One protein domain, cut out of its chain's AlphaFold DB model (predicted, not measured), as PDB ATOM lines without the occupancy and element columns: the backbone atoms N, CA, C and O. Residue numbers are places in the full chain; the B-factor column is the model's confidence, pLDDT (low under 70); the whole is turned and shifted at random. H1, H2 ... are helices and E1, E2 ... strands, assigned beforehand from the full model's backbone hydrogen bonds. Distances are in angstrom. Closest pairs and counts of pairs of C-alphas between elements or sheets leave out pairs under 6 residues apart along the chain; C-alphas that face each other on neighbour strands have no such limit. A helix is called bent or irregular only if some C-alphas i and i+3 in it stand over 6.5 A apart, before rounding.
ATOM      1  N   THR A   7     242.339 164.656 104.655       94.06
ATOM      2  CA  THR A   7     242.446 163.358 103.985       94.06
ATOM      3  C   THR A   7     243.718 162.650 104.442       94.06
ATOM      4  O   THR A   7     244.657 163.289 104.921       94.06
ATOM      5  N   ARG A   8     243.759 161.320 104.332       95.56
ATOM      6  CA  ARG A   8     244.857 160.490 104.858       95.56
ATOM      7  C   ARG A   8     246.234 160.903 104.337       95.56
ATOM      8  O   ARG A   8     247.212 160.891 105.082       95.56
ATOM      9  N   HIS A   9     246.322 161.198 103.049       95.88
ATOM     10  CA  HIS A   9     247.571 161.492 102.353       95.88
ATOM     11  C   HIS A   9     247.699 162.963 101.957       95.88
ATOM     12  O   HIS A   9     248.721 163.335 101.383       95.88
ATOM     13  N   MET A  10     246.692 163.787 102.263       93.62
ATOM     14  CA  MET A  10     246.633 165.203 101.903       93.62
ATOM     15  C   MET A  10     246.927 165.459 100.415       93.62
ATOM     16  O   MET A  10     247.620 166.412 100.060       93.62
ATOM     17  N   LYS A  11     246.413 164.600  99.523       95.56
ATOM     18  CA  LYS A  11     246.571 164.777  98.073       95.56
ATOM     19  C   LYS A  11     245.842 166.046  97.627       95.56
ATOM     20  O   LYS A  11     244.611 166.095  97.610       95.56
ATOM     21  N   GLU A  12     246.609 167.068  97.248       94.25
ATOM     22  CA  GLU A  12     246.086 168.402  96.915       94.25
ATOM     23  C   GLU A  12     245.015 168.377  95.819       94.25
ATOM     24  O   GLU A  12     244.037 169.119  95.888       94.25
ATOM     25  N   ASP A  13     245.162 167.514  94.814       94.81
ATOM     26  CA  ASP A  13     244.220 167.414  93.702       94.81
ATOM     27  C   ASP A  13     242.871 166.814  94.131       94.81
ATOM     28  O   ASP A  13     241.815 167.285  93.692       94.81
ATOM     29  N   VAL A  14     242.896 165.811  95.015       95.19
ATOM     30  CA  VAL A  14     241.695 165.204  95.603       95.19
ATOM     31  C   VAL A  14     241.004 166.211  96.517       95.19
ATOM     32  O   VAL A  14     239.804 166.446  96.358       95.19
ATOM     33  N   ILE A  15     241.758 166.874  97.399       94.44
ATOM     34  CA  ILE A  15     241.243 167.927  98.288       94.44
ATOM     35  C   ILE A  15     240.600 169.046  97.470       94.44
ATOM     36  O   ILE A  15     239.460 169.429  97.729       94.44
ATOM     37  N   TYR A  16     241.287 169.547  96.443       94.31
ATOM     38  CA  TYR A  16     240.766 170.614  95.594       94.31
ATOM     39  C   TYR A  16     239.440 170.224  94.932       94.31
ATOM     40  O   TYR A  16     238.488 171.014  94.924       94.31
ATOM     41  N   LYS A  17     239.348 169.002  94.392       95.69
ATOM     42  CA  LYS A  17     238.115 168.495  93.774       95.69
ATOM     43  C   LYS A  17     236.998 168.315  94.796       95.69
ATOM     44  O   LYS A  17     235.870 168.706  94.502       95.69
ATOM     45  N   LEU A  18     237.293 167.792  95.987       93.19
ATOM     46  CA  LEU A  18     236.327 167.670  97.083       93.19
ATOM     47  C   LEU A  18     235.788 169.042  97.502       93.19
ATOM     48  O   LEU A  18     234.574 169.234  97.558       93.19
ATOM     49  N   LEU A  19     236.663 170.024  97.715       91.56
ATOM     50  CA  LEU A  19     236.262 171.383  98.083       91.56
ATOM     51  C   LEU A  19     235.446 172.059  96.972       91.56
ATOM     52  O   LEU A  19     234.421 172.685  97.251       91.56
ATOM     53  N   CYS A  20     235.836 171.895  95.704       93.00
ATOM     54  CA  CYS A  20     235.034 172.373  94.574       93.00
ATOM     55  C   CYS A  20     233.648 171.720  94.549       93.00
ATOM     56  O   CYS A  20     232.650 172.417  94.356       93.00
ATOM     57  N   PHE A  21     233.582 170.407  94.762       92.38
ATOM     58  CA  PHE A  21     232.332 169.659  94.779       92.38
ATOM     59  C   PHE A  21     231.402 170.122  95.906       92.38
ATOM     60  O   PHE A  21     230.225 170.409  95.662       92.38
ATOM     61  N   PHE A  22     231.909 170.248  97.131       88.56
ATOM     62  CA  PHE A  22     231.089 170.646  98.272       88.56
ATOM     63  C   PHE A  22     230.653 172.114  98.208       88.56
ATOM     64  O   PHE A  22     229.501 172.411  98.528       88.56
ATOM     65  N   HIS A  23     231.509 173.023  97.731       89.00
ATOM     66  CA  HIS A  23     231.273 174.466  97.880       89.00
ATOM     67  C   HIS A  23     230.972 175.232  96.585       89.00
ATOM     68  O   HIS A  23     230.515 176.373  96.662       89.00
ATOM     69  N   ASP A  24     231.200 174.658  95.399       92.25
ATOM     70  CA  ASP A  24     231.119 175.405  94.136       92.25
ATOM     71  C   ASP A  24     230.222 174.761  93.080       92.25
ATOM     72  O   ASP A  24     229.193 175.337  92.712       92.25
ATOM     73  N   ARG A  25     230.639 173.607  92.553       92.25
ATOM     74  CA  ARG A  25     230.085 172.992  91.339       92.25
ATOM     75  C   ARG A  25     230.380 171.498  91.281       92.25
ATOM     76  O   ARG A  25     231.361 171.032  91.845       92.25
ATOM     77  N   ASP A  26     229.580 170.783  90.510       90.88
ATOM     78  CA  ASP A  26     229.680 169.342  90.242       90.88
ATOM     79  C   ASP A  26     229.832 169.025  88.742       90.88
ATOM     80  O   ASP A  26     229.541 167.918  88.291       90.88
ATOM     81  N   THR A  27     230.312 169.995  87.965       90.81
ATOM     82  CA  THR A  27     230.591 169.846  86.533       90.81
ATOM     83  C   THR A  27     231.727 168.856  86.256       90.81
ATOM     84  O   THR A  27     232.543 168.558  87.131       90.81
ATOM     85  N   ASP A  28     231.805 168.370  85.014       92.62
ATOM     86  CA  ASP A  28     232.730 167.304  84.599       92.62
ATOM     87  C   ASP A  28     234.213 167.606  84.857       92.62
ATOM     88  O   ASP A  28     234.999 166.684  85.041       92.62
ATOM     89  N   ASP A  29     234.621 168.873  84.920       93.62
ATOM     90  CA  ASP A  29     235.991 169.254  85.281       93.62
ATOM     91  C   ASP A  29     236.341 168.926  86.745       93.62
ATOM     92  O   ASP A  29     237.513 168.755  87.076       93.62
ATOM     93  N   VAL A  30     235.333 168.817  87.615       94.94
ATOM     94  CA  VAL A  30     235.479 168.432  89.026       94.94
ATOM     95  C   VAL A  30     235.227 166.938  89.202       94.94
ATOM     96  O   VAL A  30     236.048 166.237  89.793       94.94
ATOM     97  N   THR A  31     234.106 166.440  88.677       94.62
ATOM     98  CA  THR A  31     233.640 165.065  88.927       94.62
ATOM     99  C   THR A  31     234.172 164.049  87.912       94.62
ATOM    100  O   THR A  31     234.093 162.834  88.121       94.62
ATOM    101  N   GLY A  32     234.729 164.514  86.792       93.69
ATOM    102  CA  GLY A  32     235.135 163.666  85.672       93.69
ATOM    103  C   GLY A  32     233.956 162.926  85.037       93.69
ATOM    104  O   GLY A  32     234.118 161.767  84.663       93.69
ATOM    105  N   GLY A  33     232.767 163.538  85.015       92.19
ATOM    106  CA  GLY A  33     231.532 162.936  84.497       92.19
ATOM    107  C   GLY A  33     230.918 161.864  85.404       92.19
ATOM    108  O   GLY A  33     229.978 161.172  85.009       92.19
ATOM    109  N   ARG A  34     231.445 161.683  86.622       93.75
ATOM    110  CA  ARG A  34     230.893 160.744  87.604       93.75
ATOM    111  C   ARG A  34     229.635 161.330  88.238       93.75
ATOM    112  O   ARG A  34     229.571 162.520  88.534       93.75
ATOM    113  N   ASN A  35     228.661 160.468  88.526       91.00
ATOM    114  CA  ASN A  35     227.588 160.829  89.451       91.00
ATOM    115  C   ASN A  35     228.156 161.040  90.871       91.00
ATOM    116  O   ASN A  35     229.283 160.638  91.161       91.00
ATOM    117  N   ILE A  36     227.363 161.647  91.759       89.25
ATOM    118  CA  ILE A  36     227.799 162.012  93.115       89.25
ATOM    119  C   ILE A  36     228.346 160.807  93.888       89.25
ATOM    120  O   ILE A  36     229.413 160.907  94.481       89.25
ATOM    121  N   GLN A  37     227.650 159.668  93.853       91.69
ATOM    122  CA  GLN A  37     228.080 158.472  94.577       91.69
ATOM    123  C   GLN A  37     229.437 157.981  94.063       91.69
ATOM    124  O   GLN A  37     230.385 157.873  94.829       91.69
ATOM    125  N   ASN A  38     229.561 157.802  92.747       96.00
ATOM    126  CA  ASN A  38     230.792 157.340  92.111       96.00
ATOM    127  C   ASN A  38     231.953 158.327  92.306       96.00
ATOM    128  O   ASN A  38     233.110 157.914  92.345       96.00
ATOM    129  N   PHE A  39     231.670 159.631  92.383       95.62
ATOM    130  CA  PHE A  39     232.673 160.645  92.690       95.62
ATOM    131  C   PHE A  39     233.170 160.521  94.133       95.62
ATOM    132  O   PHE A  39     234.380 160.528  94.350       95.62
ATOM    133  N   MET A  40     232.263 160.359  95.099       94.25
ATOM    134  CA  MET A  40     232.632 160.171  96.505       94.25
ATOM    135  C   MET A  40     233.378 158.852  96.727       94.25
ATOM    136  O   MET A  40     234.372 158.836  97.448       94.25
ATOM    137  N   ASP A  41     232.962 157.775  96.058       96.75
ATOM    138  CA  ASP A  41     233.650 156.481  96.106       96.75
ATOM    139  C   ASP A  41     235.060 156.581  95.512       96.75
ATOM    140  O   ASP A  41     236.013 156.064  96.091       96.75
ATOM    141  N   TRP A  42     235.213 157.292  94.385       96.81
ATOM    142  CA  TRP A  42     236.519 157.581  93.792       96.81
ATOM    143  C   TRP A  42     237.402 158.392  94.744       96.81
ATOM    144  O   TRP A  42     238.534 157.993  94.995       96.81
ATOM    145  N   ALA A  43     236.890 159.490  95.302       95.38
ATOM    146  CA  ALA A  43     237.659 160.337  96.208       95.38
ATOM    147  C   ALA A  43     238.117 159.550  97.444       95.38
ATOM    148  O   ALA A  43     239.281 159.626  97.819       95.38
ATOM    149  N   ASN A  44     237.234 158.726  98.016       95.12
ATOM    150  CA  ASN A  44     237.561 157.879  99.158       95.12
ATOM    151  C   ASN A  44     238.558 156.758  98.814       95.12
ATOM    152  O   ASN A  44     239.355 156.372  99.663       95.12
ATOM    153  N   ALA A  45     238.530 156.225  97.590       97.31
ATOM    154  CA  ALA A  45     239.513 155.244  97.130       97.31
ATOM    155  C   ALA A  45     240.895 155.873  96.880       97.31
ATOM    156  O   ALA A  45     241.912 155.240  97.156       97.31
ATOM    157  N   GLU A  46     240.935 157.104  96.365       97.50
ATOM    158  CA  GLU A  46     242.179 157.826  96.088       97.50
ATOM    159  C   GLU A  46     242.840 158.382  97.348       97.50
ATOM    160  O   GLU A  46     244.054 158.237  97.520       97.50
ATOM    161  N   ASP A  47     242.065 159.055  98.198       96.81
ATOM    162  CA  ASP A  47     242.528 159.623  99.459       96.81
ATOM    163  C   ASP A  47     241.364 159.732 100.468       96.81
ATOM    164  O   ASP A  47     240.587 160.690 100.419       96.81
ATOM    165  N   PRO A  48     241.209 158.742 101.369       95.12
ATOM    166  CA  PRO A  48     240.115 158.706 102.331       95.12
ATOM    167  C   PRO A  48     240.027 159.978 103.177       95.12
ATOM    168  O   PRO A  48     241.040 160.467 103.681       95.12
ATOM    169  N   ILE A  49     238.803 160.464 103.390       91.44
ATOM    170  CA  ILE A  49     238.521 161.563 104.321       91.44
ATOM    171  C   ILE A  49     238.609 161.004 105.748       91.44
ATOM    172  O   ILE A  49     237.858 160.095 106.098       91.44
ATOM    173  N   GLU A  50     239.528 161.529 106.558       92.81
ATOM    174  CA  GLU A  50     239.696 161.147 107.967       92.81
ATOM    175  C   GLU A  50     238.936 162.086 108.898       92.81
ATOM    176  O   GLU A  50     238.353 161.633 109.882       92.81
ATOM    177  N   GLU A  51     238.919 163.381 108.578       88.56
ATOM    178  CA  GLU A  51     238.207 164.393 109.357       88.56
ATOM    179  C   GLU A  51     237.459 165.350 108.432       88.56
ATOM    180  O   GLU A  51     237.982 165.845 107.428       88.56
ATOM    181  N   LEU A  52     236.213 165.615 108.805       83.44
ATOM    182  CA  LEU A  52     235.351 166.633 108.232       83.44
ATOM    183  C   LEU A  52     234.558 167.244 109.386       83.44
ATOM    184  O   LEU A  52     234.176 166.529 110.310       83.44
ATOM    185  N   ASP A  53     234.319 168.553 109.352       82.31
ATOM    186  CA  ASP A  53     233.520 169.195 110.392       82.31
ATOM    187  C   ASP A  53     232.048 168.758 110.307       82.31
ATOM    188  O   ASP A  53     231.310 169.099 109.372       82.31
ATOM    189  N   ASP A  54     231.612 168.023 111.327       83.38
ATOM    190  CA  ASP A  54     230.256 167.504 111.434       83.38
ATOM    191  C   ASP A  54     229.214 168.593 111.745       83.38
ATOM    192  O   ASP A  54     228.022 168.407 111.465       83.38
ATOM    193  N   ASN A  55     229.633 169.760 112.253       85.94
ATOM    194  CA  ASN A  55     228.724 170.845 112.642       85.94
ATOM    195  C   ASN A  55     227.914 171.397 111.458       85.94
ATOM    196  O   ASN A  55     226.801 171.901 111.639       85.94
ATOM    197  N   TYR A  56     228.438 171.276 110.234       81.19
ATOM    198  CA  TYR A  56     227.839 171.853 109.028       81.19
ATOM    199  C   TYR A  56     227.325 170.814 108.024       81.19
ATOM    200  O   TYR A  56     226.895 171.185 106.927       81.19
ATOM    201  N   VAL A  57     227.270 169.527 108.385       83.44
ATOM    202  CA  VAL A  57     226.835 168.443 107.478       83.44
ATOM    203  C   VAL A  57     225.444 168.699 106.894       83.44
ATOM    204  O   VAL A  57     225.223 168.520 105.693       83.44
ATOM    205  N   MET A  58     224.494 169.157 107.715       87.75
ATOM    206  CA  MET A  58     223.135 169.446 107.242       87.75
ATOM    207  C   MET A  58     223.088 170.646 106.294       87.75
ATOM    208  O   MET A  58     222.371 170.603 105.294       87.75
ATOM    209  N   VAL A  59     223.888 171.682 106.563       86.75
ATOM    210  CA  VAL A  59     224.009 172.855 105.684       86.75
ATOM    211  C   VAL A  59     224.596 172.437 104.334       86.75
ATOM    212  O   VAL A  59     224.035 172.777 103.290       86.75
ATOM    213  N   GLY A  60     225.656 171.624 104.346       85.44
ATOM    214  CA  GLY A  60     226.271 171.074 103.137       85.44
ATOM    215  C   GLY A  60     225.294 170.242 102.302       85.44
ATOM    216  O   GLY A  60     225.176 170.450 101.096       85.44
ATOM    217  N   ARG A  61     224.516 169.354 102.933       87.19
ATOM    218  CA  ARG A  61     223.498 168.542 102.236       87.19
ATOM    219  C   ARG A  61     222.434 169.395 101.548       87.19
ATOM    220  O   ARG A  61     222.099 169.134 100.395       87.19
ATOM    221  N   VAL A  62     221.918 170.422 102.225       90.94
ATOM    222  CA  VAL A  62     220.935 171.342 101.630       90.94
ATOM    223  C   VAL A  62     221.545 172.105 100.453       90.94
ATOM    224  O   VAL A  62     220.895 172.233  99.416       90.94
ATOM    225  N   ALA A  63     222.799 172.552 100.563       89.38
ATOM    226  CA  ALA A  63     223.496 173.224  99.466       89.38
ATOM    227  C   ALA A  63     223.631 172.324  98.224       89.38
ATOM    228  O   ALA A  63     223.332 172.768  97.111       89.38
ATOM    229  N   LEU A  64     223.999 171.048  98.405       89.12
ATOM    230  CA  LEU A  64     224.056 170.065  97.317       89.12
ATOM    231  C   LEU A  64     222.679 169.844  96.670       89.12
ATOM    232  O   LEU A  64     222.583 169.809  95.444       89.12
ATOM    233  N   LEU A  65     221.608 169.744  97.466       91.06
ATOM    234  CA  LEU A  65     220.240 169.568  96.958       91.06
ATOM    235  C   LEU A  65     219.757 170.775  96.145       91.06
ATOM    236  O   LEU A  65     219.220 170.604  95.051       91.06
ATOM    237  N   LEU A  66     219.970 171.993  96.649       90.94
ATOM    238  CA  LEU A  66     219.612 173.225  95.938       90.94
ATOM    239  C   LEU A  66     220.371 173.350  94.616       90.94
ATOM    240  O   LEU A  66     219.792 173.749  93.603       90.94
ATOM    241  N   ARG A  67     221.652 172.969  94.598       89.62
ATOM    242  CA  ARG A  67     222.437 172.939  93.362       89.62
ATOM    243  C   ARG A  67     221.929 171.872  92.395       89.62
ATOM    244  O   ARG A  67     221.759 172.173  91.218       89.62
ATOM    245  N   GLY A  68     221.608 170.676  92.889       88.12
ATOM    246  CA  GLY A  68     220.991 169.611  92.095       88.12
ATOM    247  C   GLY A  68     219.678 170.052  91.438       88.12
ATOM    248  O   GLY A  68     219.456 169.775  90.260       88.12
ATOM    249  N   LEU A  69     218.850 170.820  92.155       91.25
ATOM    250  CA  LEU A  69     217.642 171.431  91.598       91.25
ATOM    251  C   LEU A  69     217.971 172.430  90.479       91.25
ATOM    252  O   LEU A  69     217.355 172.377  89.417       91.25
ATOM    253  N   GLY A  70     218.957 173.309  90.679       90.06
ATOM    254  CA  GLY A  70     219.419 174.232  89.637       90.06
ATOM    255  C   GLY A  70     219.899 173.501  88.378       90.06
ATOM    256  O   GLY A  70     219.490 173.844  87.268       90.06
ATOM    257  N   ASN A  71     220.686 172.439  88.558       84.94
ATOM    258  CA  ASN A  71     221.161 171.589  87.467       84.94
ATOM    259  C   ASN A  71     220.000 170.926  86.703       84.94
ATOM    260  O   ASN A  71     220.057 170.839  85.478       84.94
ATOM    261  N   ALA A  72     218.920 170.516  87.383       89.06
ATOM    262  CA  ALA A  72     217.727 169.951  86.738       89.06
ATOM    263  C   ALA A  72     217.007 170.954  85.814       89.06
ATOM    264  O   ALA A  72     216.402 170.558  84.820       89.06
ATOM    265  N   PHE A  73     217.130 172.256  86.089       93.81
ATOM    266  CA  PHE A  73     216.690 173.338  85.200       93.81
ATOM    267  C   PHE A  73     217.761 173.764  84.183       93.81
ATOM    268  O   PHE A  73     217.632 174.810  83.546       93.81
ATOM    269  N   ASN A  74     218.820 172.966  84.018       89.25
ATOM    270  CA  ASN A  74     219.953 173.236  83.135       89.25
ATOM    271  C   ASN A  74     220.712 174.537  83.481       89.25
ATOM    272  O   ASN A  74     221.341 175.154  82.617       89.25
ATOM    273  N   LEU A  75     220.665 174.969  84.748       89.31
ATOM    274  CA  LEU A  75     221.448 176.100  85.241       89.31
ATOM    275  C   LEU A  75     222.852 175.626  85.614       89.31
ATOM    276  O   LEU A  75     223.013 174.744  86.450       89.31
ATOM    277  N   LYS A  76     223.880 176.255  85.041       84.25
ATOM    278  CA  LYS A  76     225.281 176.000  85.401       84.25
ATOM    279  C   LYS A  76     225.755 177.052  86.392       84.25
ATOM    280  O   LYS A  76     226.126 178.159  86.003       84.25
ATOM    281  N   LEU A  77     225.714 176.714  87.675       87.31
ATOM    282  CA  LEU A  77     226.045 177.644  88.750       87.31
ATOM    283  C   LEU A  77     227.505 177.500  89.193       87.31
ATOM    284  O   LEU A  77     228.041 176.401  89.309       87.31
ATOM    285  N   ARG A  78     228.136 178.642  89.479       91.12
ATOM    286  CA  ARG A  78     229.396 178.734  90.225       91.12
ATOM    287  C   ARG A  78     229.077 179.375  91.564       91.12
ATOM    288  O   ARG A  78     229.117 180.603  91.682       91.12
ATOM    289  N   VAL A  79     228.687 178.558  92.544       90.06
ATOM    290  CA  VAL A  79     228.217 179.049  93.853       90.06
ATOM    291  C   VAL A  79     229.275 179.953  94.494       90.06
ATOM    292  O   VAL A  79     228.961 180.999  95.071       90.06
ATOM    293  N   THR A  80     230.551 179.643  94.258       90.56
ATOM    294  CA  THR A  80     231.650 180.429  94.805       90.56
ATOM    295  C   THR A  80     231.810 181.835  94.213       90.56
ATOM    296  O   THR A  80     232.613 182.631  94.700       90.56
ATOM    297  N   GLN A  81     231.079 182.207  93.165       92.50
ATOM    298  CA  GLN A  81     231.110 183.593  92.694       92.50
ATOM    299  C   GLN A  81     230.182 184.504  93.507       92.50
ATOM    300  O   GLN A  81     230.454 185.699  93.600       92.50
ATOM    301  N   TYR A  82     229.153 183.960  94.163       90.31
ATOM    302  CA  TYR A  82     228.181 184.755  94.924       90.31
ATOM    303  C   TYR A  82     228.738 185.249  96.269       90.31
ATOM    304  O   TYR A  82     228.632 186.431  96.584       90.31
ATOM    305  N   TRP A  83     229.417 184.387  97.033       87.81
ATOM    306  CA  TRP A  83     230.105 184.760  98.286       87.81
ATOM    307  C   TRP A  83     231.418 185.543  98.081       87.81
ATOM    308  O   TRP A  83     231.965 186.075  99.042       87.81
ATOM    309  N   LYS A  84     231.926 185.679  96.843       89.31
ATOM    310  CA  LYS A  84     233.219 186.330  96.540       89.31
ATOM    311  C   LYS A  84     233.337 187.733  97.132       89.31
ATOM    312  O   LYS A  84     234.415 188.134  97.564       89.31
ATOM    313  N   LYS A  85     232.240 188.496  97.118       92.12
ATOM    314  CA  LYS A  85     232.191 189.838  97.708       92.12
ATOM    315  C   LYS A  85     232.438 189.787  99.216       92.12
ATOM    316  O   LYS A  85     233.254 190.556  99.713       92.12
ATOM    317  N   GLU A  86     231.767 188.878  99.914       90.75
ATOM    318  CA  GLU A  86     231.901 188.730 101.362       90.75
ATOM    319  C   GLU A  86     233.268 188.155 101.738       90.75
ATOM    320  O   GLU A  86     233.896 188.669 102.654       90.75
ATOM    321  N   ALA A  87     233.799 187.199 100.968       88.19
ATOM    322  CA  ALA A  87     235.160 186.694 101.153       88.19
ATOM    323  C   ALA A  87     236.208 187.816 101.032       88.19
ATOM    324  O   ALA A  87     237.072 187.965 101.891       88.19
ATOM    325  N   LYS A  88     236.097 188.674 100.005       90.69
ATOM    326  CA  LYS A  88     236.970 189.853  99.864       90.69
ATOM    327  C   LYS A  88     236.828 190.822 101.032       90.69
ATOM    328  O   LYS A  88     237.832 191.328 101.520       90.69
ATOM    329  N   ARG A  89     235.594 191.094 101.463       90.94
ATOM    330  CA  ARG A  89     235.319 191.972 102.605       90.94
ATOM    331  C   ARG A  89     235.937 191.417 103.888       90.94
ATOM    332  O   ARG A  89     236.526 192.182 104.639       90.94
ATOM    333  N   PHE A  90     235.818 190.112 104.114       88.94
ATOM    334  CA  PHE A  90     236.390 189.428 105.269       88.94
ATOM    335  C   PHE A  90     237.917 189.543 105.292       88.94
ATOM    336  O   PHE A  90     238.469 189.986 106.292       88.94
ATOM    337  N   LEU A  91     238.587 189.259 104.170       87.75
ATOM    338  CA  LEU A  91     240.047 189.378 104.052       87.75
ATOM    339  C   LEU A  91     240.556 190.816 104.240       87.75
ATOM    340  O   LEU A  91     241.675 191.024 104.694       87.75
ATOM    341  N   GLN A  92     239.751 191.823 103.895       90.31
ATOM    342  CA  GLN A  92     240.095 193.228 104.136       90.31
ATOM    343  C   GLN A  92     240.012 193.613 105.616       90.31
ATOM    344  O   GLN A  92     240.769 194.473 106.057       90.31
ATOM    345  N   THR A  93     239.078 193.025 106.369       89.06
ATOM    346  CA  THR A  93     238.897 193.312 107.801       89.06
ATOM    347  C   THR A  93     239.727 192.406 108.705       89.06
ATOM    348  O   THR A  93     239.992 192.784 109.842       89.06
ATOM    349  N   HIS A  94     240.158 191.253 108.192       83.50
ATOM    350  CA  HIS A  94     241.014 190.274 108.859       83.50
ATOM    351  C   HIS A  94     242.169 189.881 107.923       83.50
ATOM    352  O   HIS A  94     242.199 188.755 107.426       83.50
TER     353      HIS A  94
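AT A GLANCE: This is residues 7 to 94 of the 102 residues of the protein "Hypothetical protein" of Chloropicon laureae (UniProt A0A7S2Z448). Two helices, H1 and H3, run side by side in opposite ways, with the short helix H2 packed on residues 17 to 21 of H1, while the longest helix, H4, stands crosswise near the last residues of H1. Beyond H5, which lies by the end of H1, residues 83 to 94 with H6 stick out from the body as an arm, and residues 53 to 59, with the first turns of H4, stand free as well. The printed part has 88 residues, with six named helices and one named strand in the order H1, H2, H3, E1, H4, H5, H6, and is mostly helix. It is only just compact, close to loose, with a radius of gyration of the C-alphas of 14.1 A and spans of 38 by 35 by 24 A.

HOW THE PARTS SIT: H1, residues 12 to 23, touches H2, residues 28 to 31, with residues 17 to 21 alone; their closest C-alphas, those of Lys 17 and Val 30, are 5.4 A apart. With residues 14 to 18 alone, H1 only just touches H3, residues 36 to 46, with 3 pairs of C-alphas within 8 A. The closest are those of Val 14 and Ala 43, 6.4 A apart, and the two helices run opposite ways at a shallow tilt of 24 degrees. E1, residues 49 to 51, pairs with no named strand and meets H3 only through their link. H4, residues 54 to 72, is close to H1 but not clearly touching, about perpendicular at 73 degrees; the closest C-alphas are those of Phe 22 and Gly 60, 6.9 A apart. H5, residues 79 to 82, is also close to H1 but not clearly touching, with the C-alphas of His 23 and Thr 80 closest at 6.7 A. H6, residues 84 to 93, meets H5 only through their link and is apart from H1 and H4. Each O i to N i+4 pair is within hydrogen-bond range in H1, H3 and H6, and 13 of 15 are in H4; H2 and H5 are too short for such a pair.

IN THESE COORDINATES: H1 begins at C-alpha 12, (246.086, 168.402, 96.915), and is 16.0 A long. H3 is 15.3 A long. H4 begins at C-alpha 54, (230.256, 167.504, 111.434), and is 27.8 A long; it is irregular, with C-alphas 55 and 58 7.9 A apart. H6, 14.4 A long, ends at C-alpha 93, (238.897, 193.312, 107.801).

THE WHOLE: The two C-alphas farthest apart, those of Asn 38 and Thr 93, are 40.1 A apart. The printed part has no cut and no long link. The mean pLDDT of the printed part is 91.1, and no printed residue is under 70.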